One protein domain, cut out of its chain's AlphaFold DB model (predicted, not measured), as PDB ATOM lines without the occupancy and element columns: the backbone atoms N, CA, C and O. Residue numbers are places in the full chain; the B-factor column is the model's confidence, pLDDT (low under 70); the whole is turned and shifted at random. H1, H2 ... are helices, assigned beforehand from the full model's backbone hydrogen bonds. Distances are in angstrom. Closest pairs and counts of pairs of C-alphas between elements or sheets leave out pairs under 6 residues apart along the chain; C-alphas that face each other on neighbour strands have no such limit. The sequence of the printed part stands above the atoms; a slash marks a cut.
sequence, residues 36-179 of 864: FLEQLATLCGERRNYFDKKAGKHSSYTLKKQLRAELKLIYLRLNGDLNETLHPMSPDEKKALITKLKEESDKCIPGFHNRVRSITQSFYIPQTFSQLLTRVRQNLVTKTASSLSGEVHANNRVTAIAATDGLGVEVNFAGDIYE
ATOM      1  N   PHE A  36      59.471  -9.430 108.250       96.75
ATOM      2  CA  PHE A  36      59.854  -8.019 108.071       96.75
ATOM      3  C   PHE A  36      59.040  -7.028 108.924       96.75
ATOM      4  O   PHE A  36      59.536  -5.956 109.248       96.75
ATOM      5  N   LEU A  37      57.799  -7.355 109.314       96.62
ATOM      6  CA  LEU A  37      57.000  -6.502 110.205       96.62
ATOM      7  C   LEU A  37      57.581  -6.436 111.626       96.62
ATOM      8  O   LEU A  37      57.521  -5.375 112.251       96.62
ATOM      9  N   GLU A  38      58.151  -7.535 112.131       96.06
ATOM     10  CA  GLU A  38      58.837  -7.564 113.430       96.06
ATOM     11  C   GLU A  38      60.172  -6.821 113.360       96.06
ATOM     12  O   GLU A  38      60.534  -6.073 114.276       96.06
ATOM     13  N   GLN A  39      60.884  -6.980 112.244       97.00
ATOM     14  CA  GLN A  39      62.132  -6.264 111.996       97.00
ATOM     15  C   GLN A  39      61.891  -4.758 111.842       97.00
ATOM     16  O   GLN A  39      62.580  -3.964 112.477       97.00
ATOM     17  N   LEU A  40      60.858  -4.348 111.098       96.75
ATOM     18  CA  LEU A  40      60.440  -2.950 110.977       96.75
ATOM     19  C   LEU A  40      60.064  -2.361 112.342       96.75
ATOM     20  O   LEU A  40      60.480  -1.252 112.665       96.75
ATOM     21  N   ALA A  41      59.332  -3.106 113.180       95.75
ATOM     22  CA  ALA A  41      59.038  -2.671 114.546       95.75
ATOM     23  C   ALA A  41      60.324  -2.437 115.353       95.75
ATOM     24  O   ALA A  41      60.445  -1.422 116.035       95.75
ATOM     25  N   THR A  42      61.309  -3.325 115.208       96.31
ATOM     26  CA  THR A  42      62.620  -3.189 115.856       96.31
ATOM     27  C   THR A  42      63.373  -1.950 115.357       96.31
ATOM     28  O   THR A  42      63.863  -1.175 116.177       96.31
ATOM     29  N   LEU A  43      63.391  -1.696 114.041       95.06
ATOM     30  CA  LEU A  43      63.993  -0.492 113.443       95.06
ATOM     31  C   LEU A  43      63.350   0.806 113.957       95.06
ATOM     32  O   LEU A  43      64.031   1.820 114.091       95.06
ATOM     33  N   CYS A  44      62.053   0.782 114.270       94.88
ATOM     34  CA  CYS A  44      61.316   1.931 114.800       94.88
ATOM     35  C   CYS A  44      61.363   2.068 116.336       94.88
ATOM     36  O   CYS A  44      60.740   2.987 116.887       94.88
ATOM     37  N   GLY A  45      62.065   1.166 117.035       94.25
ATOM     38  CA  GLY A  45      62.114   1.122 118.500       94.25
ATOM     39  C   GLY A  45      60.770   0.765 119.144       94.25
ATOM     40  O   GLY A  45      60.460   1.248 120.229       94.25
ATOM     41  N   GLU A  46      59.950  -0.029 118.456       94.31
ATOM     42  CA  GLU A  46      58.614  -0.445 118.882       94.31
ATOM     43  C   GLU A  46      58.559  -1.914 119.321       94.31
ATOM     44  O   GLU A  46      59.471  -2.712 119.092       94.31
ATOM     45  N   ARG A  47      57.449  -2.309 119.959       92.50
ATOM     46  CA  ARG A  47      57.206  -3.719 120.318       92.50
ATOM     47  C   ARG A  47      57.112  -4.573 119.048       92.50
ATOM     48  O   ARG A  47      56.432  -4.179 118.111       92.50
ATOM     49  N   ARG A  48      57.684  -5.785 119.040       90.00
ATOM     50  CA  ARG A  48      57.742  -6.662 117.842       90.00
ATOM     51  C   ARG A  48      56.407  -6.843 117.105       90.00
ATOM     52  O   ARG A  48      56.378  -6.860 115.884       90.00
ATOM     53  N   ASN A  49      55.290  -6.914 117.827       90.50
ATOM     54  CA  ASN A  49      53.960  -7.084 117.233       90.50
ATOM     55  C   ASN A  49      53.242  -5.769 116.864       90.50
ATOM     56  O   ASN A  49      52.044  -5.793 116.582       90.50
ATOM     57  N   TYR A  50      53.933  -4.625 116.890       92.12
ATOM     58  CA  TYR A  50      53.341  -3.303 116.684       92.12
ATOM     59  C   TYR A  50      52.639  -3.183 115.323       92.12
ATOM     60  O   TYR A  50      51.431  -2.935 115.261       92.12
ATOM     61  N   PHE A  51      53.369  -3.438 114.233       94.25
ATOM     62  CA  PHE A  51      52.814  -3.407 112.877       94.25
ATOM     63  C   PHE A  51      52.020  -4.673 112.529       94.25
ATOM     64  O   PHE A  51      51.065  -4.599 111.753       94.25
ATOM     65  N   ASP A  52      52.339  -5.821 113.141       92.75
ATOM     66  CA  ASP A  52      51.605  -7.078 112.923       92.75
ATOM     67  C   ASP A  52      50.131  -6.970 113.355       92.75
ATOM     68  O   ASP A  52      49.231  -7.396 112.633       92.75
ATOM     69  N   LYS A  53      49.838  -6.250 114.444       91.56
ATOM     70  CA  LYS A  53      48.451  -5.952 114.846       91.56
ATOM     71  C   LYS A  53      47.648  -5.197 113.780       91.56
ATOM     72  O   LYS A  53      46.425  -5.304 113.758       91.56
ATOM     73  N   LYS A  54      48.313  -4.426 112.910       92.25
ATOM     74  CA  LYS A  54      47.674  -3.555 111.908       92.25
ATOM     75  C   LYS A  54      47.653  -4.189 110.510       92.25
ATOM     76  O   LYS A  54      46.638  -4.093 109.822       92.25
ATOM     77  N   ALA A  55      48.718  -4.888 110.107       94.94
ATOM     78  CA  ALA A  55      48.903  -5.441 108.754       94.94
ATOM     79  C   ALA A  55      49.271  -6.944 108.714       94.94
ATOM     80  O   ALA A  55      49.546  -7.501 107.646       94.94
ATOM     81  N   GLY A  56      49.305  -7.605 109.869       92.88
ATOM     82  CA  GLY A  56      49.655  -9.013 110.024       92.88
ATOM     83  C   GLY A  56      48.557  -9.985 109.605       92.88
ATOM     84  O   GLY A  56      47.454  -9.602 109.196       92.88
ATOM     85  N   LYS A  57      48.844 -11.285 109.745       89.69
ATOM     86  CA  LYS A  57      47.904 -12.364 109.378       89.69
ATOM     87  C   LYS A  57      46.574 -12.220 110.126       89.69
ATOM     88  O   LYS A  57      45.514 -12.329 109.505       89.69
ATOM     89  N   HIS A  58      46.647 -11.872 111.409       88.12
ATOM     90  CA  HIS A  58      45.504 -11.737 112.315       88.12
ATOM     91  C   HIS A  58      44.818 -10.362 112.288       88.12
ATOM     92  O   HIS A  58      43.812 -10.185 112.969       88.12
ATOM     93  N   SER A  59      45.309  -9.394 111.503       92.19
ATOM     94  CA  SER A  59      44.629  -8.102 111.360       92.19
ATOM     95  C   SER A  59      43.266  -8.272 110.677       92.19
ATOM     96  O   SER A  59      43.156  -8.951 109.647       92.19
ATOM     97  N   SER A  60      42.238  -7.626 111.233       92.12
ATOM     98  CA  SER A  60      40.890  -7.534 110.657       92.12
ATOM     99  C   SER A  60      40.754  -6.423 109.611       92.12
ATOM    100  O   SER A  60      39.692  -6.276 109.010       92.12
ATOM    101  N   TYR A  61      41.810  -5.638 109.369       93.44
ATOM    102  CA  TYR A  61      41.764  -4.535 108.419       93.44
ATOM    103  C   TYR A  61      41.593  -5.041 106.981       93.44
ATOM    104  O   TYR A  61      42.404  -5.821 106.477       93.44
ATOM    105  N   THR A  62      40.544  -4.572 106.306       93.19
ATOM    106  CA  THR A  62      40.149  -5.016 104.959       93.19
ATOM    107  C   THR A  62      41.229  -4.753 103.909       93.19
ATOM    108  O   THR A  62      41.442  -5.581 103.024       93.19
ATOM    109  N   LEU A  63      41.977  -3.655 104.051       93.75
ATOM    110  CA  LEU A  63      43.023  -3.232 103.115       93.75
ATOM    111  C   LEU A  63      44.439  -3.596 103.599       93.75
ATOM    112  O   LEU A  63      45.433  -3.041 103.132       93.75
ATOM    113  N   LYS A  64      44.562  -4.595 104.488       94.25
ATOM    114  CA  LYS A  64      45.855  -5.037 105.046       94.25
ATOM    115  C   LYS A  64      46.884  -5.475 104.004       94.25
ATOM    116  O   LYS A  64      48.072  -5.352 104.263       94.25
ATOM    117  N   LYS A  65      46.462  -5.985 102.838       94.38
ATOM    118  CA  LYS A  65      47.393  -6.383 101.765       94.38
ATOM    119  C   LYS A  65      48.125  -5.177 101.166       94.38
ATOM    120  O   LYS A  65      49.334  -5.258 100.987       94.38
ATOM    121  N   GLN A  66      47.403  -4.082 100.911       93.75
ATOM    122  CA  GLN A  66      47.973  -2.825 100.407       93.75
ATOM    123  C   GLN A  66      48.873  -2.188 101.468       93.75
ATOM    124  O   GLN A  66      50.052  -1.970 101.210       93.75
ATOM    125  N   LEU A  67      48.378  -2.076 102.707       94.88
ATOM    126  CA  LEU A  67      49.165  -1.562 103.831       94.88
ATOM    127  C   LEU A  67      50.461  -2.359 104.039       94.88
ATOM    128  O   LEU A  67      51.520  -1.790 104.280       94.88
ATOM    129  N   ARG A  68      50.396  -3.692 103.930       95.50
ATOM    130  CA  ARG A  68      51.574  -4.560 104.037       95.50
ATOM    131  C   ARG A  68      52.569  -4.302 102.903       95.50
ATOM    132  O   ARG A  68      53.760  -4.382 103.165       95.50
ATOM    133  N   ALA A  69      52.119  -4.013 101.681       93.75
ATOM    134  CA  ALA A  69      53.002  -3.683 100.559       93.75
ATOM    135  C   ALA A  69      53.704  -2.329 100.756       93.75
ATOM    136  O   ALA A  69      54.906  -2.225 100.546       93.75
ATOM    137  N   GLU A  70      52.998  -1.321 101.256       95.31
ATOM    138  CA  GLU A  70      53.587  -0.003 101.520       95.31
ATOM    139  C   GLU A  70      54.559  -0.034 102.710       95.31
ATOM    140  O   GLU A  70      55.643   0.545 102.658       95.31
ATOM    141  N   LEU A  71      54.250  -0.807 103.758       96.75
ATOM    142  CA  LEU A  71      55.187  -1.040 104.864       96.75
ATOM    143  C   LEU A  71      56.464  -1.767 104.421       96.75
ATOM    144  O   LEU A  71      57.512  -1.549 105.026       96.75
ATOM    145  N   LYS A  72      56.406  -2.601 103.372       96.81
ATOM    146  CA  LYS A  72      57.612  -3.208 102.785       96.81
ATOM    147  C   LYS A  72      58.531  -2.149 102.185       96.81
ATOM    148  O   LYS A  72      59.728  -2.202 102.435       96.81
ATOM    149  N   LEU A  73      57.984  -1.172 101.458       95.75
ATOM    150  CA  LEU A  73      58.772  -0.060 100.910       95.75
ATOM    151  C   LEU A  73      59.457   0.739 102.023       95.75
ATOM    152  O   LEU A  73      60.642   1.042 101.929       95.75
ATOM    153  N   ILE A  74      58.736   1.033 103.109       96.81
ATOM    154  CA  ILE A  74      59.306   1.752 104.259       96.81
ATOM    155  C   ILE A  74      60.404   0.929 104.943       96.81
ATOM    156  O   ILE A  74      61.436   1.485 105.316       96.81
ATOM    157  N   TYR A  75      60.213  -0.386 105.085       97.62
ATOM    158  CA  TYR A  75      61.240  -1.288 105.607       97.62
ATOM    159  C   TYR A  75      62.512  -1.252 104.754       97.62
ATOM    160  O   TYR A  75      63.575  -0.956 105.294       97.62
ATOM    161  N   LEU A  76      62.392  -1.448 103.438       96.38
ATOM    162  CA  LEU A  76      63.529  -1.394 102.512       96.38
ATOM    163  C   LEU A  76      64.236  -0.033 102.573       96.38
ATOM    164  O   LEU A  76      65.464   0.039 102.613       96.38
ATOM    165  N   ARG A  77      63.473   1.067 102.667       95.19
ATOM    166  CA  ARG A  77      64.039   2.412 102.818       95.19
ATOM    167  C   ARG A  77      64.843   2.566 104.112       95.19
ATOM    168  O   ARG A  77      65.946   3.099 104.076       95.19
ATOM    169  N   LEU A  78      64.312   2.107 105.248       96.19
ATOM    170  CA  LEU A  78      64.977   2.206 106.557       96.19
ATOM    171  C   LEU A  78      66.172   1.257 106.709       96.19
ATOM    172  O   LEU A  78      67.074   1.542 107.507       96.19
ATOM    173  N   ASN A  79      66.159   0.142 105.980       94.81
ATOM    174  CA  ASN A  79      67.235  -0.841 105.949       94.81
ATOM    175  C   ASN A  79      68.385  -0.431 105.007       94.81
ATOM    176  O   ASN A  79      69.491  -0.941 105.134       94.81
ATOM    177  N   GLY A  80      68.152   0.554 104.131       93.50
ATOM    178  CA  GLY A  80      69.147   1.076 103.191       93.50
ATOM    179  C   GLY A  80      69.140   0.382 101.828       93.50
ATOM    180  O   GLY A  80      69.915   0.763 100.956       93.50
ATOM    181  N   ASP A  81      68.233  -0.569 101.605       94.56
ATOM    182  CA  ASP A  81      68.128  -1.317 100.345       94.56
ATOM    183  C   ASP A  81      67.714  -0.416  99.167       94.56
ATOM    184  O   ASP A  81      67.975  -0.732  98.012       94.56
ATOM    185  N   LEU A  82      67.099   0.741  99.448       92.38
ATOM    186  CA  LEU A  82      66.728   1.741  98.438       92.38
ATOM    187  C   LEU A  82      67.760   2.873  98.280       92.38
ATOM    188  O   LEU A  82      67.435   3.904  97.696       92.38
ATOM    189  N   ASN A  83      68.974   2.749  98.828       90.81
ATOM    190  CA  ASN A  83      69.967   3.831  98.783       90.81
ATOM    191  C   ASN A  83      70.476   4.129  97.369       90.81
ATOM    192  O   ASN A  83      70.777   5.281  97.081       90.81
ATOM    193  N   GLU A  84      70.553   3.132  96.490       85.62
ATOM    194  CA  GLU A  84      70.956   3.353  95.094       85.62
ATOM    195  C   GLU A  84      69.873   4.099  94.304       85.62
ATOM    196  O   GLU A  84      70.183   4.933  93.462       85.62
ATOM    197  N   THR A  85      68.597   3.844  94.608       84.25
ATOM    198  CA  THR A  85      67.458   4.454  93.906       84.25
ATOM    199  C   THR A  85      67.068   5.822  94.469       84.25
ATOM    200  O   THR A  85      66.628   6.689  93.724       84.25
ATOM    201  N   LEU A  86      67.176   6.016  95.788       85.62
ATOM    202  CA  LEU A  86      66.644   7.182  96.513       85.62
ATOM    203  C   LEU A  86      67.708   7.933  97.324       85.62
ATOM    204  O   LEU A  86      67.358   8.719  98.205       85.62
ATOM    205  N   HIS A  87      68.984   7.655  97.067       84.94
ATOM    206  CA  HIS A  87      70.150   8.150  97.802       84.94
ATOM    207  C   HIS A  87      70.213   7.713  99.277       84.94
ATOM    208  O   HIS A  87      69.185   7.432  99.899       84.94
ATOM    209  N   PRO A  88      71.409   7.616  99.882       87.81
ATOM    210  CA  PRO A  88      71.540   7.283 101.296       87.81
ATOM    211  C   PRO A  88      70.825   8.290 102.201       87.81
ATOM    212  O   PRO A  88      70.988   9.494 102.055       87.81
ATOM    213  N   MET A  89      70.057   7.784 103.164       89.88
ATOM    214  CA  MET A  89      69.355   8.618 104.139       89.88
ATOM    215  C   MET A  89      70.283   9.026 105.287       89.88
ATOM    216  O   MET A  89      70.922   8.172 105.910       89.88
ATOM    217  N   SER A  90      70.310  10.313 105.623       89.25
ATOM    218  CA  SER A  90      70.997  10.819 106.812       89.25
ATOM    219  C   SER A  90      70.356  10.294 108.110       89.25
ATOM    220  O   SER A  90      69.182   9.900 108.131       89.25
ATOM    221  N   PRO A  91      71.084  10.301 109.243       92.19
ATOM    222  CA  PRO A  91      70.521   9.901 110.533       92.19
ATOM    223  C   PRO A  91      69.272  10.701 110.934       92.19
ATOM    224  O   PRO A  91      68.334  10.133 111.501       92.19
ATOM    225  N   ASP A  92      69.236  11.996 110.610       90.75
ATOM    226  CA  ASP A  92      68.115  12.879 110.940       90.75
ATOM    227  C   ASP A  92      66.890  12.608 110.067       90.75
ATOM    228  O   ASP A  92      65.777  12.521 110.590       90.75
ATOM    229  N   GLU A  93      67.070  12.370 108.766       90.56
ATOM    230  CA  GLU A  93      65.978  11.932 107.889       90.56
ATOM    231  C   GLU A  93      65.424  10.573 108.326       90.56
ATOM    232  O   GLU A  93      64.206  10.384 108.375       90.56
ATOM    233  N   LYS A  94      66.301   9.642 108.731       94.81
ATOM    234  CA  LYS A  94      65.895   8.330 109.256       94.81
ATOM    235  C   LYS A  94      65.047   8.480 110.505       94.81
ATOM    236  O   LYS A  94      63.994   7.850 110.625       94.81
ATOM    237  N   LYS A  95      65.469   9.352 111.416       94.38
ATOM    238  CA  LYS A  95      64.712   9.688 112.620       94.38
ATOM    239  C   LYS A  95      63.369  10.336 112.275       94.38
ATOM    240  O   LYS A  95      62.352   9.906 112.814       94.38
ATOM    241  N   ALA A  96      63.341  11.302 111.358       93.44
ATOM    242  CA  ALA A  96      62.119  11.983 110.930       93.44
ATOM    243  C   ALA A  96      61.112  11.015 110.288       93.44
ATOM    244  O   ALA A  96      59.924  11.055 110.613       93.44
ATOM    245  N   LEU A  97      61.581  10.097 109.441       94.94
ATOM    246  CA  LEU A  97      60.759   9.057 108.825       94.94
ATOM    247  C   LEU A  97      60.137   8.130 109.879       94.94
ATOM    248  O   LEU A  97      58.932   7.871 109.842       94.94
ATOM    249  N   ILE A  98      60.938   7.670 110.847       95.38
ATOM    250  CA  ILE A  98      60.470   6.829 111.958       95.38
ATOM    251  C   ILE A  98      59.438   7.580 112.805       95.38
ATOM    252  O   ILE A  98      58.386   7.025 113.125       95.38
ATOM    253  N   THR A  99      59.699   8.843 113.148       93.88
ATOM    254  CA  THR A  99      58.748   9.682 113.886       93.88
ATOM    255  C   THR A  99      57.436   9.815 113.117       93.88
ATOM    256  O   THR A  99      56.378   9.515 113.671       93.88
ATOM    257  N   LYS A 100      57.493  10.138 111.819       91.75
ATOM    258  CA  LYS A 100      56.311  10.298 110.962       91.75
ATOM    259  C   LYS A 100      55.494   9.009 110.835       91.75
ATOM    260  O   LYS A 100      54.269   9.084 110.770       91.75
ATOM    261  N   LEU A 101      56.146   7.844 110.816       93.44
ATOM    262  CA  LEU A 101      55.482   6.536 110.789       93.44
ATOM    263  C   LEU A 101      54.742   6.232 112.101       93.44
ATOM    264  O   LEU A 101      53.714   5.555 112.095       93.44
ATOM    265  N   LYS A 102      55.262   6.728 113.225       89.12
ATOM    266  CA  LYS A 102      54.709   6.499 114.565       89.12
ATOM    267  C   LYS A 102      53.620   7.499 114.943       89.12
ATOM    268  O   LYS A 102      52.772   7.183 115.778       89.12
ATOM    269  N   GLU A 103      53.599   8.678 114.340       82.88
ATOM    270  CA  GLU A 103      52.599   9.708 114.627       82.88
ATOM    271  C   GLU A 103      51.161   9.199 114.470       82.88
ATOM    272  O   GLU A 103      50.764   8.698 113.420       82.88
ATOM    273  N   GLU A 104      50.375   9.345 115.543       69.50
ATOM    274  CA  GLU A 104      48.941   9.015 115.614       69.50
ATOM    275  C   GLU A 104      48.566   7.576 115.223       69.50
ATOM    276  O   GLU A 104      47.389   7.246 115.060       69.50
ATOM    277  N   SER A 105      49.560   6.696 115.127       75.06
ATOM    278  CA  SER A 105      49.413   5.329 114.637       75.06
ATOM    279  C   SER A 105      48.531   4.445 115.536       75.06
ATOM    280  O   SER A 105      48.012   3.420 115.081       75.06
ATOM    281  N   ASP A 106      48.277   4.869 116.775       74.69
ATOM    282  CA  ASP A 106      47.385   4.205 117.734       74.69
ATOM    283  C   ASP A 106      45.920   4.668 117.675       74.69
ATOM    284  O   ASP A 106      45.066   4.029 118.288       74.69
ATOM    285  N   LYS A 107      45.588   5.733 116.927       79.31
ATOM    286  CA  LYS A 107      44.211   6.259 116.878       79.31
ATOM    287  C   LYS A 107      43.273   5.378 116.050       79.31
ATOM    288  O   LYS A 107      42.198   5.012 116.517       79.31
ATOM    289  N   CYS A 108      43.660   5.038 114.819       87.50
ATOM    290  CA  CYS A 108      42.887   4.159 113.937       87.50
ATOM    291  C   CYS A 108      43.774   3.527 112.845       87.50
ATOM    292  O   CYS A 108      44.727   4.138 112.362       87.50
ATOM    293  N   ILE A 109      43.454   2.295 112.426       90.12
ATOM    294  CA  ILE A 109      44.221   1.580 111.383       90.12
ATOM    295  C   ILE A 109      44.111   2.266 110.006       90.12
ATOM    296  O   ILE A 109      45.129   2.379 109.326       90.12
ATOM    297  N   PRO A 110      42.936   2.767 109.576       89.81
ATOM    298  CA  PRO A 110      42.820   3.411 108.265       89.81
ATOM    299  C   PRO A 110      43.572   4.747 108.202       89.81
ATOM    300  O   PRO A 110      44.240   5.030 107.212       89.81
ATOM    301  N   GLY A 111      43.582   5.515 109.296       90.31
ATOM    302  CA  GLY A 111      44.410   6.715 109.409       90.31
ATOM    303  C   GLY A 111      45.908   6.404 109.415       90.31
ATOM    304  O   GLY A 111      46.686   7.104 108.770       90.31
ATOM    305  N   PHE A 112      46.316   5.303 110.052       92.31
ATOM    306  CA  PHE A 112      47.681   4.794 109.926       92.31
ATOM    307  C   PHE A 112      48.029   4.423 108.472       92.31
ATOM    308  O   PHE A 112      49.121   4.743 108.015       92.31
ATOM    309  N   HIS A 113      47.104   3.832 107.708       93.25
ATOM    310  CA  HIS A 113      47.330   3.529 106.289       93.25
ATOM    311  C   HIS A 113      47.506   4.790 105.441       93.25
ATOM    312  O   HIS A 113      48.469   4.873 104.689       93.25
ATOM    313  N   ASN A 114      46.669   5.814 105.636       91.19
ATOM    314  CA  ASN A 114      46.863   7.117 104.991       91.19
ATOM    315  C   ASN A 114      48.259   7.695 105.251       91.19
ATOM    316  O   ASN A 114      48.864   8.291 104.360       91.19
ATOM    317  N   ARG A 115      48.760   7.539 106.483       91.31
ATOM    318  CA  ARG A 115      50.085   8.020 106.880       91.31
ATOM    319  C   ARG A 115      51.198   7.232 106.199       91.31
ATOM    320  O   ARG A 115      52.135   7.846 105.694       91.31
ATOM    321  N   VAL A 116      51.086   5.904 106.182       94.44
ATOM    322  CA  VAL A 116      52.016   5.012 105.479       94.44
ATOM    323  C   VAL A 116      52.067   5.371 103.996       94.44
ATOM    324  O   VAL A 116      53.162   5.569 103.476       94.44
ATOM    325  N   ARG A 117      50.916   5.604 103.358       92.69
ATOM    326  CA  ARG A 117      50.880   6.042 101.963       92.69
ATOM    327  C   ARG A 117      51.512   7.411 101.740       92.69
ATOM    328  O   ARG A 117      52.312   7.573 100.828       92.69
ATOM    329  N   SER A 118      51.231   8.386 102.603       91.00
ATOM    330  CA  SER A 118      51.871   9.707 102.523       91.00
ATOM    331  C   SER A 118      53.398   9.617 102.647       91.00
ATOM    332  O   SER A 118      54.126  10.422 102.064       91.00
ATOM    333  N   ILE A 119      53.900   8.647 103.416       92.88
ATOM    334  CA  ILE A 119      55.329   8.355 103.504       92.88
ATOM    335  C   ILE A 119      55.829   7.735 102.198       92.88
ATOM    336  O   ILE A 119      56.792   8.244 101.634       92.88
ATOM    337  N   THR A 120      55.195   6.685 101.681       93.56
ATOM    338  CA  THR A 120      55.666   6.042 100.446       93.56
ATOM    339  C   THR A 120      55.568   6.973  99.240       93.56
ATOM    340  O   THR A 120      56.476   6.989  98.421       93.56
ATOM    341  N   GLN A 121      54.560   7.848  99.180       90.00
ATOM    342  CA  GLN A 121      54.451   8.895  98.160       90.00
ATOM    343  C   GLN A 121      55.599   9.913  98.200       90.00
ATOM    344  O   GLN A 121      55.899  10.568  97.198       90.00
ATOM    345  N   SER A 122      56.261  10.071  99.350       89.50
ATOM    346  CA  SER A 122      57.450  10.920  99.460       89.50
ATOM    347  C   SER A 122      58.703  10.288  98.853       89.50
ATOM    348  O   SER A 122      59.652  11.012  98.583       89.50
ATOM    349  N   PHE A 123      58.690   8.977  98.593       91.00
ATOM    350  CA  PHE A 123      59.808   8.267  97.970       91.00
ATOM    351  C   PHE A 123      59.838   8.444  96.452       91.00
ATOM    352  O   PHE A 123      60.856   8.175  95.831       91.00
ATOM    353  N   TYR A 124      58.749   8.900  95.837       89.31
ATOM    354  CA  TYR A 124      58.729   9.133  94.402       89.31
ATOM    355  C   TYR A 124      59.405  10.458  94.051       89.31
ATOM    356  O   TYR A 124      58.926  11.531  94.429       89.31
ATOM    357  N   ILE A 125      60.497  10.365  93.296       89.12
ATOM    358  CA  ILE A 125      61.266  11.503  92.793       89.12
ATOM    359  C   ILE A 125      60.818  11.770  91.348       89.12
ATOM    360  O   ILE A 125      60.959  10.866  90.519       89.12
ATOM    361  N   PRO A 126      60.271  12.960  91.031       92.81
ATOM    362  CA  PRO A 126      59.954  13.342  89.656       92.81
ATOM    363  C   PRO A 126      61.151  13.142  88.724       92.81
ATOM    364  O   PRO A 126      62.273  13.445  89.117       92.81
ATOM    365  N   GLN A 127      60.907  12.627  87.516       90.31
ATOM    366  CA  GLN A 127      61.926  12.391  86.479       90.31
ATOM    367  C   GLN A 127      61.711  13.246  85.222       90.31
ATOM    368  O   GLN A 127      62.572  13.280  84.353       90.31
ATOM    369  N   THR A 128      60.558  13.908  85.110       92.62
ATOM    370  CA  THR A 128      60.167  14.727  83.957       92.62
ATOM    371  C   THR A 128      59.562  16.048  84.421       92.62
ATOM    372  O   THR A 128      59.061  16.156  85.547       92.62
ATOM    373  N   PHE A 129      59.525  17.037  83.523       94.19
ATOM    374  CA  PHE A 129      58.822  18.303  83.740       94.19
ATOM    375  C   PHE A 129      57.365  18.109  84.197       94.19
ATOM    376  O   PHE A 129      56.921  18.713  85.174       94.19
ATOM    377  N   SER A 130      56.619  17.225  83.525       94.19
ATOM    378  CA  SER A 130      55.202  16.980  83.827       94.19
ATOM    379  C   SER A 130      54.999  16.338  85.209       94.19
ATOM    380  O   SER A 130      54.104  16.733  85.969       94.19
ATOM    381  N   GLN A 131      55.889  15.421  85.609       94.94
ATOM    382  CA  GLN A 131      55.898  14.859  86.965       94.94
ATOM    383  C   GLN A 131      56.244  15.919  88.013       94.94
ATOM    384  O   GLN A 131      55.629  15.949  89.083       94.94
ATOM    385  N   LEU A 132      57.185  16.818  87.712       95.75
ATOM    386  CA  LEU A 132      57.548  17.924  88.597       95.75
ATOM    387  C   LEU A 132      56.366  18.885  88.785       95.75
ATOM    388  O   LEU A 132      56.040  19.267  89.910       95.75
ATOM    389  N   LEU A 133      55.650  19.206  87.707       95.88
ATOM    390  CA  LEU A 133      54.451  20.039  87.753       95.88
ATOM    391  C   LEU A 133      53.321  19.359  88.551       95.88
ATOM    392  O   LEU A 133      52.663  19.998  89.378       95.88
ATOM    393  N   THR A 134      53.145  18.044  88.388       96.06
ATOM    394  CA  THR A 134      52.236  17.234  89.220       96.06
ATOM    395  C   THR A 134      52.621  17.305  90.695       96.06
ATOM    396  O   THR A 134      51.755  17.496  91.555       96.06
ATOM    397  N   ARG A 135      53.919  17.242  91.005       95.44
ATOM    398  CA  ARG A 135      54.425  17.354  92.377       95.44
ATOM    399  C   ARG A 135      54.150  18.726  92.989       95.44
ATOM    400  O   ARG A 135      53.668  18.782  94.122       95.44
ATOM    401  N   VAL A 136      54.351  19.812  92.238       96.88
ATOM    402  CA  VAL A 136      53.988  21.176  92.664       96.88
ATOM    403  C   VAL A 136      52.513  21.236  93.073       96.88
ATOM    404  O   VAL A 136      52.183  21.713  94.164       96.88
ATOM    405  N   ARG A 137      51.608  20.701  92.242       97.62
ATOM    406  CA  ARG A 137      50.165  20.669  92.543       97.62
ATOM    407  C   ARG A 137      49.860  19.818  93.778       97.62
ATOM    408  O   ARG A 137      49.119  20.273  94.654       97.62
ATOM    409  N   GLN A 138      50.472  18.638  93.902       96.00
ATOM    410  CA  GLN A 138      50.314  17.761  95.069       96.00
ATOM    411  C   GLN A 138      50.731  18.469  96.366       96.00
ATOM    412  O   GLN A 138      50.042  18.376  97.389       96.00
ATOM    413  N   ASN A 139      51.822  19.234  96.324       95.56
ATOM    414  CA  ASN A 139      52.318  19.975  97.476       95.56
ATOM    415  C   ASN A 139      51.417  21.162  97.831       95.56
ATOM    416  O   ASN A 139      51.184  21.406  99.016       95.56
ATOM    417  N   LEU A 140      50.825  21.854  96.853       97.44
ATOM    418  CA  LEU A 140      49.801  22.876  97.116       97.44
ATOM    419  C   LEU A 140      48.550  22.287  97.782       97.44
ATOM    420  O   LEU A 140      48.018  22.872  98.734       97.44
ATOM    421  N   VAL A 141      48.094  21.116  97.332       97.38
ATOM    422  CA  VAL A 141      46.956  20.403  97.933       97.38
ATOM    423  C   VAL A 141      47.291  19.949  99.354       97.38
ATOM    424  O   VAL A 141      46.506  20.187 100.269       97.38
ATOM    425  N   THR A 142      48.481  19.391  99.573       94.25
ATOM    426  CA  THR A 142      48.938  18.938 100.897       94.25
ATOM    427  C   THR A 142      49.095  20.106 101.873       94.25
ATOM    428  O   THR A 142      48.631  20.027 103.009       94.25
ATOM    429  N   LYS A 143      49.668  21.235 101.431       95.38
ATOM    430  CA  LYS A 143      49.733  22.478 102.221       95.38
ATOM    431  C   LYS A 143      48.330  22.977 102.584       95.38
ATOM    432  O   LYS A 143      48.099  23.376 103.723       95.38
ATOM    433  N   THR A 144      47.379  22.903 101.648       97.06
ATOM    434  CA  THR A 144      45.974  23.261 101.909       97.06
ATOM    435  C   THR A 144      45.356  22.336 102.954       97.06
ATOM    436  O   THR A 144      44.760  22.820 103.912       97.06
ATOM    437  N   ALA A 145      45.547  21.024 102.817       94.75
ATOM    438  CA  ALA A 145      45.052  20.021 103.751       94.75
ATOM    439  C   ALA A 145      45.545  20.278 105.184       94.75
ATOM    440  O   ALA A 145      44.731  20.508 106.078       94.75
ATOM    441  N   SER A 146      46.865  20.389 105.363       92.44
ATOM    442  CA  SER A 146      47.492  20.665 106.661       92.44
ATOM    443  C   SER A 146      47.040  21.989 107.283       92.44
ATOM    444  O   SER A 146      46.994  22.106 108.504       92.44
ATOM    445  N   SER A 147      46.689  22.990 106.465       94.75
ATOM    446  CA  SER A 147      46.165  24.270 106.962       94.75
ATOM    447  C   SER A 147      44.715  24.196 107.454       94.75
ATOM    448  O   SER A 147      44.301  25.025 108.262       94.75
ATOM    449  N   LEU A 148      43.935  23.224 106.969       94.25
ATOM    450  CA  LEU A 148      42.534  23.043 107.349       94.25
ATOM    451  C   LEU A 148      42.375  22.112 108.548       94.25
ATOM    452  O   LEU A 148      41.471  22.311 109.360       94.25
ATOM    453  N   SER A 149      43.201  21.070 108.635       91.94
ATOM    454  CA  SER A 149      43.108  20.072 109.694       91.94
ATOM    455  C   SER A 149      44.424  19.318 109.886       91.94
ATOM    456  O   SER A 149      45.148  19.042 108.936       91.94
ATOM    457  N   GLY A 150      44.701  18.915 111.129       85.75
ATOM    458  CA  GLY A 150      45.715  17.898 111.434       85.75
ATOM    459  C   GLY A 150      45.186  16.462 111.316       85.75
ATOM    460  O   GLY A 150      45.940  15.507 111.473       85.75
ATOM    461  N   GLU A 151      43.883  16.290 111.066       88.44
ATOM    462  CA  GLU A 151      43.245  14.981 110.941       88.44
ATOM    463  C   GLU A 151      43.614  14.315 109.611       88.44
ATOM    464  O   GLU A 151      43.304  14.814 108.528       88.44
ATOM    465  N   VAL A 152      44.205  13.125 109.687       88.50
ATOM    466  CA  VAL A 152      44.685  12.392 108.509       88.50
ATOM    467  C   VAL A 152      43.576  12.050 107.495       88.50
ATOM    468  O   VAL A 152      43.809  12.125 106.291       88.50
ATOM    469  N   HIS A 153      42.362  11.741 107.959       90.31
ATOM    470  CA  HIS A 153      41.205  11.475 107.092       90.31
ATOM    471  C   HIS A 153      40.724  12.734 106.374       90.31
ATOM    472  O   HIS A 153      40.422  12.702 105.181       90.31
ATOM    473  N   ALA A 154      40.726  13.872 107.074       90.75
ATOM    474  CA  ALA A 154      40.421  15.154 106.461       90.75
ATOM    475  C   ALA A 154      41.452  15.492 105.372       90.75
ATOM    476  O   ALA A 154      41.065  15.914 104.284       90.75
ATOM    477  N   ASN A 155      42.740  15.220 105.610       91.94
ATOM    478  CA  ASN A 155      43.785  15.430 104.606       91.94
ATOM    479  C   ASN A 155      43.581  14.564 103.362       91.94
ATOM    480  O   ASN A 155      43.661  15.065 102.240       91.94
ATOM    481  N   ASN A 156      43.252  13.286 103.555       93.81
ATOM    482  CA  ASN A 156      42.942  12.401 102.444       93.81
ATOM    483  C   ASN A 156      41.714  12.888 101.657       93.81
ATOM    484  O   ASN A 156      41.768  12.971 100.429       93.81
ATOM    485  N   ARG A 157      40.647  13.322 102.346       95.00
ATOM    486  CA  ARG A 157      39.461  13.898 101.694       95.00
ATOM    487  C   ARG A 157      39.791  15.134 100.861       95.00
ATOM    488  O   ARG A 157      39.229  15.290  99.780       95.00
ATOM    489  N   VAL A 158      40.713  15.987 101.311       96.50
ATOM    490  CA  VAL A 158      41.175  17.137 100.515       96.50
ATOM    491  C   VAL A 158      41.823  16.675  99.208       96.50
ATOM    492  O   VAL A 158      41.471  17.200  98.153       96.50
ATOM    493  N   THR A 159      42.700  15.666  99.249       95.69
ATOM    494  CA  THR A 159      43.308  15.108  98.025       95.69
ATOM    495  C   THR A 159      42.279  14.436  97.112       95.69
ATOM    496  O   THR A 159      42.321  14.638  95.902       95.69
ATOM    497  N   ALA A 160      41.303  13.718  97.679       95.56
ATOM    498  CA  ALA A 160      40.231  13.066  96.928       95.56
ATOM    499  C   ALA A 160      39.352  14.076  96.178       95.56
ATOM    500  O   ALA A 160      39.051  13.890  94.998       95.56
ATOM    501  N   ILE A 161      38.980  15.174  96.842       96.25
ATOM    502  CA  ILE A 161      38.203  16.253  96.223       96.25
ATOM    503  C   ILE A 161      39.032  16.975  95.163       96.25
ATOM    504  O   ILE A 161      38.521  17.209  94.075       96.25
ATOM    505  N   ALA A 162      40.304  17.282  95.433       96.88
ATOM    506  CA  ALA A 162      41.182  17.926  94.457       96.88
ATOM    507  C   ALA A 162      41.351  17.084  93.177       96.88
ATOM    508  O   ALA A 162      41.271  17.628  92.076       96.88
ATOM    509  N   ALA A 163      41.526  15.766  93.313       96.00
ATOM    510  CA  ALA A 163      41.600  14.846  92.180       96.00
ATOM    511  C   ALA A 163      40.269  14.779  91.413       96.00
ATOM    512  O   ALA A 163      40.253  14.911  90.191       96.00
ATOM    513  N   THR A 164      39.144  14.650  92.128       95.62
ATOM    514  CA  THR A 164      37.793  14.613  91.533       95.62
ATOM    515  C   THR A 164      37.460  15.904  90.782       95.62
ATOM    516  O   THR A 164      36.813  15.874  89.739       95.62
ATOM    517  N   ASP A 165      37.919  17.041  91.300       95.81
ATOM    518  CA  ASP A 165      37.722  18.359  90.704       95.81
ATOM    519  C   ASP A 165      38.712  18.653  89.550       95.81
ATOM    520  O   ASP A 165      38.661  19.737  88.965       95.81
ATOM    521  N   GLY A 166      39.599  17.710  89.205       95.81
ATOM    522  CA  GLY A 166      40.518  17.827  88.073       95.81
ATOM    523  C   GLY A 166      41.712  18.750  88.320       95.81
ATOM    524  O   GLY A 166      42.217  19.353  87.381       95.81
ATOM    525  N   LEU A 167      42.184  18.881  89.566       96.62
ATOM    526  CA  LEU A 167      43.359  19.702  89.905       96.62
ATOM    527  C   LEU A 167      44.701  19.005  89.626       96.62
ATOM    528  O   LEU A 167      45.724  19.432  90.158       96.62
ATOM    529  N   GLY A 168      44.715  17.949  88.810       95.56
ATOM    530  CA  GLY A 168      45.941  17.290  88.360       95.56
ATOM    531  C   GLY A 168      46.786  16.684  89.489       95.56
ATOM    532  O   GLY A 168      48.003  16.872  89.494       95.56
ATOM    533  N   VAL A 169      46.148  16.026  90.466       95.62
ATOM    534  CA  VAL A 169      46.783  15.430  91.661       95.62
ATOM    535  C   VAL A 169      46.315  13.995  91.913       95.62
ATOM    536  O   VAL A 169      45.220  13.618  91.492       95.62
ATOM    537  N   GLU A 170      47.120  13.209  92.634       93.44
ATOM    538  CA  GLU A 170      46.761  11.849  93.048       93.44
ATOM    539  C   GLU A 170      45.999  11.887  94.381       93.44
ATOM    540  O   GLU A 170      46.341  12.635  95.311       93.44
ATOM    541  N   VAL A 171      44.980  11.036  94.504       93.56
ATOM    542  CA  VAL A 171      44.353  10.760  95.801       93.56
ATOM    543  C   VAL A 171      45.374  10.048  96.679       93.56
ATOM    544  O   VAL A 171      45.913   9.023  96.272       93.56
ATOM    545  N   ASN A 172      45.615  10.544  97.897       90.81
ATOM    546  CA  ASN A 172      46.556   9.892  98.810       90.81
ATOM    547  C   ASN A 172      46.131   8.438  99.068       90.81
ATOM    548  O   ASN A 172      46.923   7.524  98.903       90.81
ATOM    549  N   PHE A 173      44.864   8.188  99.385       90.56
ATOM    550  CA  PHE A 173      44.337   6.840  99.561       90.56
ATOM    551  C   PHE A 173      42.868   6.746  99.137       90.56
ATOM    552  O   PHE A 173      41.954   7.133  99.866       90.56
ATOM    553  N   ALA A 174      42.627   6.173  97.959       88.94
ATOM    554  CA  ALA A 174      41.277   6.008  97.417       88.94
ATOM    555  C   ALA A 174      40.386   5.044  98.234       88.94
ATOM    556  O   ALA A 174      39.169   5.065  98.090       88.94
ATOM    557  N   GLY A 175      40.980   4.194  99.083       86.69
ATOM    558  CA  GLY A 175      40.267   3.215  99.910       86.69
ATOM    559  C   GLY A 175      39.819   3.725 101.284       86.69
ATOM    560  O   GLY A 175      39.332   2.927 102.088       86.69
ATOM    561  N   ASP A 176      40.016   5.009 101.594       86.75
ATOM    562  CA  ASP A 176      39.589   5.574 102.874       86.75
ATOM    563  C   ASP A 176      38.069   5.745 102.920       86.75
ATOM    564  O   ASP A 176      37.486   6.483 102.130       86.75
ATOM    565  N   ILE A 177      37.427   5.076 103.874       85.81
ATOM    566  CA  ILE A 177      35.976   5.163 104.082       85.81
ATOM    567  C   ILE A 177      35.578   6.344 104.972       85.81
ATOM    568  O   ILE A 177      34.387   6.606 105.139       85.81
ATOM    569  N   TYR A 178      36.546   7.023 105.596       85.88
ATOM    570  CA  TYR A 178      36.267   8.113 106.520       85.88
ATOM    571  C   TYR A 178      36.334   9.463 105.830       85.88
ATOM    572  O   TYR A 178      37.327   9.870 105.238       85.88
ATOM    573  N   GLU A 179      35.253  10.197 106.011       80.25
ATOM    574  CA  GLU A 179      35.033  11.510 105.431       80.25
ATOM    575  C   GLU A 179      35.723  12.655 106.204       80.25
ATOM    576  O   GLU A 179      35.802  13.781 105.715       80.25
TER     577      GLU A 179
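AT A GLANCE: This is residues 36 to 179 of the 864 residues of an uncharacterized protein of Legionella spiritensis (UniProt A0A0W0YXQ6). Three helices, H3, H5 and H6, form a loose up-and-down bundle, each running against the one before it in the chain, with H6 in the middle of the whole. H1 and H2 pack on H3 on one side, and on the other side H7 and H8 make a V joined to the bundle through H8, while residues 127 to 132, of which 129 to 132 belong to H7, stick out. The printed part has 144 residues with eight named helices, H1 to H8 in order, and no named strand; the class is all helix. The whole is compact, with a radius of gyration of the C-alphas of 15.4 A and spans of 42 by 35 by 24 A.

HOW THE PARTS SIT: The longest helix, H7, residues 129 to 148, touches H8, residues 152 to 164, with residues 141 to 146 alone; the closest C-alphas, of Ala 145 and Asn 155, are 4.8 A apart. They run opposite ways at a steep tilt of 46 degrees. H8 touches H6, residues 109 to 123, at a steep tilt of 61 degrees, with the C-alphas of Gly 111 and Val 152 closest at 5.8 A. H6 and H3, residues 64 to 79, are the hubs, touching three helices each. They touch each other at a steep tilt of 44 degrees, the same way, with the C-alphas of Leu 67 and His 113 closest at 5.9 A. H5, residues 91 to 102, forms a helical hairpin with H6, at a shallow tilt of 27 degrees, opposite ways; the closest C-alphas, of Leu 101 and Val 116, are 6.5 A apart. H3 and H5 are close but not clearly touching, with the C-alphas of Leu 78 and Lys 94 closest at 6.8 A. H1, residues 36 to 43, touches H3, closest at the C-alphas of Leu 40 and Tyr 75, 5.7 A. H2, residues 52 to 55, touches H3, closest at the C-alphas of Ala 55 and Lys 64, 4.8 A. H4, residues 83 to 86, touches no helix. Every O i to N i+4 pair is within hydrogen-bond range in H1, H3, H5, H7 and H8; in H6 10 of 11 are, and H2 and H4 are too short for such a pair.

IN THESE COORDINATES: H7 begins at C-alpha 129, (58.822, 18.303, 83.740), and is 29.1 A long from first to last C-alpha. H3 is 21.8 A long, H6 21.6 A, H8 18.5 A and H5 16.7 A. H1 begins at C-alpha 36, (59.854, -8.019, 108.071), and H8 ends at C-alpha 164, (37.793, 14.613, 91.533).

THE WHOLE: The C-alphas farthest apart, of His 58 and Phe 129, are 43.5 A apart. The printed part has no cut, and no link between named helices is long. Residues 165 to 179 hold no named element. The mean pLDDT of the printed part is 92.4, and residue 104 is under 70.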